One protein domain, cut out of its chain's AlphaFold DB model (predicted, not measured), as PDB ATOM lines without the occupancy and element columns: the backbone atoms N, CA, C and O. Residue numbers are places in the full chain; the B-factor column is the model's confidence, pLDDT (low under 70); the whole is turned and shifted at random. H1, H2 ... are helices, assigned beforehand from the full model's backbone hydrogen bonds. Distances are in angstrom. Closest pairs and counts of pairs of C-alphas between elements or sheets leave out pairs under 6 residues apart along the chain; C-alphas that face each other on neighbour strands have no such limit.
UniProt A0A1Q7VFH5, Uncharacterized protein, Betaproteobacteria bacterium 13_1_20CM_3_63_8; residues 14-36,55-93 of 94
ATOM      1  N   THR A  14       2.834 -20.273   8.316       62.78
ATOM      2  CA  THR A  14       4.170 -20.767   8.677       62.78
ATOM      3  C   THR A  14       4.135 -22.069   9.481       62.78
ATOM      4  O   THR A  14       4.969 -22.940   9.259       62.78
ATOM      5  N   GLY A  15       3.175 -22.237  10.391       62.25
ATOM      6  CA  GLY A  15       2.973 -23.471  11.154       62.25
ATOM      7  C   GLY A  15       2.424 -24.610  10.291       62.25
ATOM      8  O   GLY A  15       2.845 -25.757  10.444       62.25
ATOM      9  N   ILE A  16       1.549 -24.287   9.332       69.62
ATOM     10  CA  ILE A  16       1.058 -25.243   8.326       69.62
ATOM     11  C   ILE A  16       2.200 -25.650   7.391       69.62
ATOM     12  O   ILE A  16       2.401 -26.845   7.180       69.62
ATOM     13  N   LEU A  17       2.998 -24.691   6.905       70.06
ATOM     14  CA  LEU A  17       4.203 -24.982   6.128       70.06
ATOM     15  C   LEU A  17       5.173 -25.844   6.931       70.06
ATOM     16  O   LEU A  17       5.631 -26.852   6.418       70.06
ATOM     17  N   ALA A  18       5.441 -25.508   8.194       68.31
ATOM     18  CA  ALA A  18       6.357 -26.268   9.036       68.31
ATOM     19  C   ALA A  18       5.885 -27.717   9.231       68.31
ATOM     20  O   ALA A  18       6.679 -28.636   9.053       68.31
ATOM     21  N   ARG A  19       4.596 -27.946   9.523       62.12
ATOM     22  CA  ARG A  19       4.024 -29.303   9.622       62.12
ATOM     23  C   ARG A  19       4.064 -30.053   8.293       62.12
ATOM     24  O   ARG A  19       4.388 -31.238   8.286       62.12
ATOM     25  N   LEU A  20       3.776 -29.377   7.182       70.56
ATOM     26  CA  LEU A  20       3.820 -29.968   5.846       70.56
ATOM     27  C   LEU A  20       5.258 -30.352   5.461       70.56
ATOM     28  O   LEU A  20       5.510 -31.480   5.047       70.56
ATOM     29  N   THR A  21       6.219 -29.448   5.659       65.56
ATOM     30  CA  THR A  21       7.641 -29.694   5.405       65.56
ATOM     31  C   THR A  21       8.179 -30.800   6.310       65.56
ATOM     32  O   THR A  21       8.930 -31.651   5.838       65.56
ATOM     33  N   HIS A  22       7.766 -30.846   7.580       59.16
ATOM     34  CA  HIS A  22       8.225 -31.863   8.525       59.16
ATOM     35  C   HIS A  22       7.658 -33.257   8.209       59.16
ATOM     36  O   HIS A  22       8.426 -34.213   8.129       59.16
ATOM     37  N   GLY A  23       6.354 -33.373   7.931       62.16
ATOM     38  CA  GLY A  23       5.726 -34.656   7.590       62.16
ATOM     39  C   GLY A  23       6.239 -35.259   6.277       62.16
ATOM     40  O   GLY A  23       6.442 -36.468   6.184       62.16
ATOM     41  N   ILE A  24       6.517 -34.424   5.269       62.69
ATOM     42  CA  ILE A  24       7.020 -34.881   3.961       62.69
ATOM     43  C   ILE A  24       8.496 -35.297   4.038       62.69
ATOM     44  O   ILE A  24       8.896 -36.271   3.397       62.69
ATOM     45  N   LEU A  25       9.315 -34.578   4.816       58.19
ATOM     46  CA  LEU A  25      10.729 -34.917   4.987       58.19
ATOM     47  C   LEU A  25      10.900 -36.240   5.746       58.19
ATOM     48  O   LEU A  25      11.784 -37.028   5.412       58.19
ATOM     49  N   GLN A  26      10.030 -36.503   6.722       59.91
ATOM     50  CA  GLN A  26      10.054 -37.727   7.515       59.91
ATOM     51  C   GLN A  26       9.634 -38.958   6.693       59.91
ATOM     52  O   GLN A  26      10.371 -39.941   6.683       59.91
ATOM     53  N   ASP A  27       8.557 -38.880   5.900       59.03
ATOM     54  CA  ASP A  27       8.122 -39.989   5.024       59.03
ATOM     55  C   ASP A  27       9.161 -40.321   3.934       59.03
ATOM     56  O   ASP A  27       9.425 -41.487   3.632       59.03
ATOM     57  N   ALA A  28       9.816 -39.304   3.361       59.56
ATOM     58  CA  ALA A  28      10.880 -39.516   2.379       59.56
ATOM     59  C   ALA A  28      12.125 -40.176   2.997       59.56
ATOM     60  O   ALA A  28      12.730 -41.051   2.374       59.56
ATOM     61  N   ASN A  29      12.489 -39.782   4.218       62.81
ATOM     62  CA  ASN A  29      13.612 -40.359   4.952       62.81
ATOM     63  C   ASN A  29      13.329 -41.814   5.375       62.81
ATOM     64  O   ASN A  29      14.201 -42.671   5.250       62.81
ATOM     65  N   GLU A  30      12.101 -42.128   5.791       59.81
ATOM     66  CA  GLU A  30      11.686 -43.492   6.148       59.81
ATOM     67  C   GLU A  30      11.671 -44.445   4.942       59.81
ATOM     68  O   GLU A  30      12.071 -45.605   5.062       59.81
ATOM     69  N   ARG A  31      11.262 -43.966   3.758       58.50
ATOM     70  CA  ARG A  31      11.317 -44.748   2.509       58.50
ATOM     71  C   ARG A  31      12.754 -44.989   2.046       58.50
ATOM     72  O   ARG A  31      13.098 -46.121   1.731       58.50
ATOM     73  N   ALA A  32      13.607 -43.965   2.088       58.69
ATOM     74  CA  ALA A  32      15.020 -44.099   1.726       58.69
ATOM     75  C   ALA A  32      15.774 -45.077   2.647       58.69
ATOM     76  O   ALA A  32      16.636 -45.829   2.189       58.69
ATOM     77  N   GLN A  33      15.430 -45.104   3.938       59.53
ATOM     78  CA  GLN A  33      15.997 -46.061   4.888       59.53
ATOM     79  C   GLN A  33      15.459 -47.484   4.685       59.53
ATOM     80  O   GLN A  33      16.230 -48.435   4.804       59.53
ATOM     81  N   LYS A  34      14.181 -47.647   4.311       56.97
ATOM     82  CA  LYS A  34      13.618 -48.955   3.928       56.97
ATOM     83  C   LYS A  34      14.269 -49.523   2.663       56.97
ATOM     84  O   LYS A  34      14.565 -50.714   2.636       56.97
ATOM     85  N   ASP A  35      14.560 -48.683   1.671       55.56
ATOM     86  CA  ASP A  35      15.232 -49.100   0.430       55.56
ATOM     87  C   ASP A  35      16.729 -49.407   0.642       55.56
ATOM     88  O   ASP A  35      17.303 -50.241  -0.056       55.56
ATOM     89  N   SER A  36      17.361 -48.790   1.646       56.66
ATOM     90  CA  SER A  36      18.770 -49.033   2.003       56.66
ATOM     91  C   SER A  36      19.000 -50.349   2.765       56.66
ATOM     92  O   SER A  36      20.147 -50.745   2.961       56.66
ATOM     93  N   ASP A  55       7.912 -30.431  -7.479       76.25
ATOM     94  CA  ASP A  55       7.389 -31.160  -8.651       76.25
ATOM     95  C   ASP A  55       6.355 -32.215  -8.229       76.25
ATOM     96  O   ASP A  55       5.386 -32.489  -8.938       76.25
ATOM     97  N   ARG A  56       6.551 -32.831  -7.053       78.06
ATOM     98  CA  ARG A  56       5.598 -33.806  -6.501       78.06
ATOM     99  C   ARG A  56       4.300 -33.136  -6.057       78.06
ATOM    100  O   ARG A  56       3.237 -33.711  -6.279       78.06
ATOM    101  N   LEU A  57       4.382 -31.950  -5.454       78.69
ATOM    102  CA  LEU A  57       3.211 -31.152  -5.094       78.69
ATOM    103  C   LEU A  57       2.469 -30.656  -6.330       78.69
ATOM    104  O   LEU A  57       1.254 -30.802  -6.384       78.69
ATOM    105  N   ASP A  58       3.184 -30.157  -7.335       77.81
ATOM    106  CA  ASP A  58       2.605 -29.726  -8.608       77.81
ATOM    107  C   ASP A  58       1.860 -30.883  -9.294       77.81
ATOM    108  O   ASP A  58       0.677 -30.788  -9.624       77.81
ATOM    109  N   THR A  59       2.493 -32.060  -9.351       79.81
ATOM    110  CA  THR A  59       1.857 -33.285  -9.862       79.81
ATOM    111  C   THR A  59       0.632 -33.694  -9.031       79.81
ATOM    112  O   THR A  59      -0.345 -34.217  -9.569       79.81
ATOM    113  N   TRP A  60       0.667 -33.505  -7.710       81.75
ATOM    114  CA  TRP A  60      -0.452 -33.832  -6.827       81.75
ATOM    115  C   TRP A  60      -1.632 -32.872  -7.016       81.75
ATOM    116  O   TRP A  60      -2.765 -33.341  -7.131       81.75
ATOM    117  N   PHE A  61      -1.373 -31.566  -7.124       81.31
ATOM    118  CA  PHE A  61      -2.392 -30.565  -7.440       81.31
ATOM    119  C   PHE A  61      -3.025 -30.840  -8.801       81.31
ATOM    120  O   PHE A  61      -4.248 -30.849  -8.908       81.31
ATOM    121  N   TRP A  62      -2.219 -31.178  -9.809       80.06
ATOM    122  CA  TRP A  62      -2.731 -31.582 -11.117       80.06
ATOM    123  C   TRP A  62      -3.649 -32.807 -11.027       80.06
ATOM    124  O   TRP A  62      -4.737 -32.816 -11.601       80.06
ATOM    125  N   LYS A  63      -3.265 -33.831 -10.252       77.56
ATOM    126  CA  LYS A  63      -4.112 -35.016 -10.034       77.56
ATOM    127  C   LYS A  63      -5.412 -34.687  -9.300       77.56
ATOM    128  O   LYS A  63      -6.437 -35.286  -9.609       77.56
ATOM    129  N   GLN A  64      -5.382 -33.783  -8.322       77.56
ATOM    130  CA  GLN A  64      -6.589 -33.333  -7.619       77.56
ATOM    131  C   GLN A  64      -7.527 -32.562  -8.546       77.56
ATOM    132  O   GLN A  64      -8.721 -32.846  -8.590       77.56
ATOM    133  N   GLU A  65      -6.976 -31.649  -9.339       81.19
ATOM    134  CA  GLU A  65      -7.717 -30.876 -10.330       81.19
ATOM    135  C   GLU A  65      -8.373 -31.791 -11.380       81.19
ATOM    136  O   GLU A  65      -9.554 -31.636 -11.687       81.19
ATOM    137  N   MET A  66      -7.649 -32.802 -11.872       84.25
ATOM    138  CA  MET A  66      -8.206 -33.816 -12.778       84.25
ATOM    139  C   MET A  66      -9.351 -34.601 -12.132       84.25
ATOM    140  O   MET A  66     -10.406 -34.733 -12.742       84.25
ATOM    141  N   LYS A  67      -9.204 -35.038 -10.875       77.94
ATOM    142  CA  LYS A  67     -10.277 -35.740 -10.148       77.94
ATOM    143  C   LYS A  67     -11.527 -34.884  -9.952       77.94
ATOM    144  O   LYS A  67     -12.636 -35.398 -10.058       77.94
ATOM    145  N   SER A  68     -11.363 -33.595  -9.662       79.00
ATOM    146  CA  SER A  68     -12.480 -32.654  -9.527       79.00
ATOM    147  C   SER A  68     -13.251 -32.519 -10.844       79.00
ATOM    148  O   SER A  68     -14.481 -32.607 -10.873       79.00
ATOM    149  N   ARG A  69     -12.523 -32.406 -11.961       80.19
ATOM    150  CA  ARG A  69     -13.108 -32.369 -13.309       80.19
ATOM    151  C   ARG A  69     -13.816 -33.668 -13.657       80.19
ATOM    152  O   ARG A  69     -14.944 -33.629 -14.136       80.19
ATOM    153  N   GLU A  70     -13.187 -34.805 -13.384       82.19
ATOM    154  CA  GLU A  70     -13.784 -36.122 -13.595       82.19
ATOM    155  C   GLU A  70     -15.062 -36.290 -12.776       82.19
ATOM    156  O   GLU A  70     -16.053 -36.755 -13.320       82.19
ATOM    157  N   ALA A  71     -15.098 -35.853 -11.514       83.06
ATOM    158  CA  ALA A  71     -16.305 -35.909 -10.691       83.06
ATOM    159  C   ALA A  71     -17.434 -35.016 -11.239       83.06
ATOM    160  O   ALA A  71     -18.594 -35.425 -11.267       83.06
ATOM    161  N   PHE A  72     -17.098 -33.814 -11.718       76.56
ATOM    162  CA  PHE A  72     -18.058 -32.891 -12.327       76.56
ATOM    163  C   PHE A  72     -18.661 -33.442 -13.629       76.56
ATOM    164  O   PHE A  72     -19.867 -33.318 -13.877       76.56
ATOM    165  N   LEU A  73     -17.824 -34.083 -14.448       77.31
ATOM    166  CA  LEU A  73     -18.246 -34.760 -15.669       77.31
ATOM    167  C   LEU A  73     -19.022 -36.044 -15.355       77.31
ATOM    168  O   LEU A  73     -20.075 -36.257 -15.933       77.31
ATOM    169  N   ALA A  74     -18.586 -36.848 -14.385       80.88
ATOM    170  CA  ALA A  74     -19.244 -38.093 -13.978       80.88
ATOM    171  C   ALA A  74     -20.645 -37.880 -13.387       80.88
ATOM    172  O   ALA A  74     -21.458 -38.798 -13.366       80.88
ATOM    173  N   GLN A  75     -20.956 -36.666 -12.933       80.75
ATOM    174  CA  GLN A  75     -22.302 -36.297 -12.511       80.75
ATOM    175  C   GLN A  75     -23.272 -36.135 -13.710       80.75
ATOM    176  O   GLN A  75     -24.434 -35.776 -13.506       80.75
ATOM    177  N   SER A  76     -22.823 -36.282 -14.964       76.06
ATOM    178  CA  SER A  76     -23.692 -36.184 -16.142       76.06
ATOM    179  C   SER A  76     -24.571 -37.422 -16.272       76.06
ATOM    180  O   SER A  76     -24.072 -38.542 -16.188       76.06
ATOM    181  N   ILE A  77     -25.862 -37.217 -16.520       79.12
ATOM    182  CA  ILE A  77     -26.833 -38.315 -16.658       79.12
ATOM    183  C   ILE A  77     -26.920 -38.797 -18.120       79.12
ATOM    184  O   ILE A  77     -27.241 -39.956 -18.364       79.12
ATOM    185  N   ASP A  78     -26.598 -37.923 -19.082       82.31
ATOM    186  CA  ASP A  78     -26.657 -38.185 -20.524       82.31
ATOM    187  C   ASP A  78     -25.510 -37.476 -21.277       82.31
ATOM    188  O   ASP A  78     -24.897 -36.529 -20.775       82.31
ATOM    189  N   ILE A  79     -25.237 -37.920 -22.504       81.38
ATOM    190  CA  ILE A  79     -24.160 -37.454 -23.387       81.38
ATOM    191  C   ILE A  79     -24.295 -35.952 -23.690       81.38
ATOM    192  O   ILE A  79     -23.302 -35.227 -23.653       81.38
ATOM    193  N   PHE A  80     -25.511 -35.441 -23.899       82.00
ATOM    194  CA  PHE A  80     -25.728 -34.006 -24.133       82.00
ATOM    195  C   PHE A  80     -25.423 -33.138 -22.899       82.00
ATOM    196  O   PHE A  80     -24.920 -32.018 -23.029       82.00
ATOM    197  N   ASP A  81     -25.694 -33.651 -21.696       81.75
ATOM    198  CA  ASP A  81     -25.390 -32.973 -20.429       81.75
ATOM    199  C   ASP A  81     -23.874 -32.968 -20.162       81.75
ATOM    200  O   ASP A  81     -23.308 -31.946 -19.765       81.75
ATOM    201  N   LEU A  82     -23.180 -34.062 -20.497       85.38
ATOM    202  CA  LEU A  82     -21.717 -34.131 -20.481       85.38
ATOM    203  C   LEU A  82     -21.090 -33.063 -21.393       85.38
ATOM    204  O   LEU A  82     -20.238 -32.291 -20.951       85.38
ATOM    205  N   GLU A  83     -21.551 -32.953 -22.640       87.12
ATOM    206  CA  GLU A  83     -21.056 -31.949 -23.592       87.12
ATOM    207  C   GLU A  83     -21.311 -30.514 -23.127       87.12
ATOM    208  O   GLU A  83     -20.486 -29.616 -23.328       87.12
ATOM    209  N   GLN A  84     -22.470 -30.257 -22.515       86.19
ATOM    210  CA  GLN A  84     -22.779 -28.935 -21.984       86.19
ATOM    211  C   GLN A  84     -21.830 -28.571 -20.836       86.19
ATOM    212  O   GLN A  84     -21.379 -27.426 -20.743       86.19
ATOM    213  N   ARG A  85     -21.494 -29.539 -19.980       83.94
ATOM    214  CA  ARG A  85     -20.548 -29.371 -18.872       83.94
ATOM    215  C   ARG A  85     -19.113 -29.189 -19.350       83.94
ATOM    216  O   ARG A  85     -18.431 -28.306 -18.835       83.94
ATOM    217  N   MET A  86     -18.685 -29.919 -20.379       84.06
ATOM    218  CA  MET A  86     -17.387 -29.701 -21.030       84.06
ATOM    219  C   MET A  86     -17.282 -28.287 -21.610       84.06
ATOM    220  O   MET A  86     -16.345 -27.560 -21.288       84.06
ATOM    221  N   ARG A  87     -18.305 -27.832 -22.345       86.94
ATOM    222  CA  ARG A  87     -18.340 -26.464 -22.891       86.94
ATOM    223  C   ARG A  87     -18.330 -25.376 -21.814       86.94
ATOM    224  O   ARG A  87     -17.852 -24.273 -22.065       86.94
ATOM    225  N   ARG A  88     -18.864 -25.648 -20.618       82.81
ATOM    226  CA  ARG A  88     -18.764 -24.730 -19.467       82.81
ATOM    227  C   ARG A  88     -17.349 -24.685 -18.889       82.81
ATOM    228  O   ARG A  88     -16.885 -23.597 -18.569       82.81
ATOM    229  N   LEU A  89     -16.674 -25.831 -18.782       82.44
ATOM    230  CA  LEU A  89     -15.279 -25.901 -18.332       82.44
ATOM    231  C   LEU A  89     -14.320 -25.202 -19.304       82.44
ATOM    232  O   LEU A  89     -13.376 -24.559 -18.858       82.44
ATOM    233  N   GLU A  90     -14.571 -25.300 -20.609       82.44
ATOM    234  CA  GLU A  90     -13.765 -24.629 -21.636       82.44
ATOM    235  C   GLU A  90     -13.907 -23.104 -21.577       82.44
ATOM    236  O   GLU A  90     -12.903 -22.404 -21.583       82.44
ATOM    237  N   ARG A  91     -15.130 -22.580 -21.419       82.31
ATOM    238  CA  ARG A  91     -15.373 -21.124 -21.351       82.31
ATOM    239  C   ARG A  91     -14.890 -20.446 -20.070       82.31
ATOM    240  O   ARG A  91     -14.761 -19.232 -20.053       82.31
ATOM    241  N   GLY A  92     -14.697 -21.191 -18.984       70.31
ATOM    242  CA  GLY A  92     -14.172 -20.650 -17.726       70.31
ATOM    243  C   GLY A  92     -12.642 -20.617 -17.653       70.31
ATOM    244  O   GLY A  92     -12.104 -20.327 -16.588       70.31
ATOM    245  N   ARG A  93     -11.953 -21.005 -18.736       59.78
ATOM    246  CA  ARG A  93     -10.489 -21.130 -18.815       59.78
ATOM    247  C   ARG A  93      -9.826 -20.022 -19.655       59.78
ATOM    248  O   ARG A  93      -8.597 -19.992 -19.696       59.78
TER     249      ARG A  93
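Overview. This is residues 14 to 36 and 55 to 93 of the 94 residues of an uncharacterized protein of Betaproteobacteria bacterium 13_1_20CM_3_63_8 (UniProt A0A1Q7VFH5). A long helix, H1, stands free at one end of the model, and an open V of two helices, the hairpin of H2 and H3, makes the rest. H2 runs along the longest axis. The printed part has 62 residues, with three named helices in the order H1, H2, H3 and no named strand, an all helix class. It is extended, with a radius of gyration of the C-alphas of 18.7 A and spans of 53 by 30 by 17 A.

Arrangement. Look first at H1, residues 14 to 35, which is apart from H2, residues 55 to 74, and from H3, residues 79 to 91. H2 touches H3 with residues 72 to 73 alone; the closest C-alphas, of Leu 73 and Leu 82, are 6.0 A apart. This helical hairpin runs opposite ways at a steep tilt of 42 degrees. In H1, H2 and H3 every O i to N i+4 pair is within hydrogen-bond range.

Along the chain. Find C-alpha 14 at (4.170, -20.767, 8.677); from there H1 runs 31.5 A. H2 covers 28.0 A and H3 18.7 A, ending at C-alpha 91, (-15.373, -21.124, -21.351).

Size, cuts and confidence. Residues 37 to 54 are cut out, and C-alphas 36 and 55 are 23.7 A apart. The link from H2 to H3 is tight. Confidence is under 70 at 22 residues, among them 21 to 36.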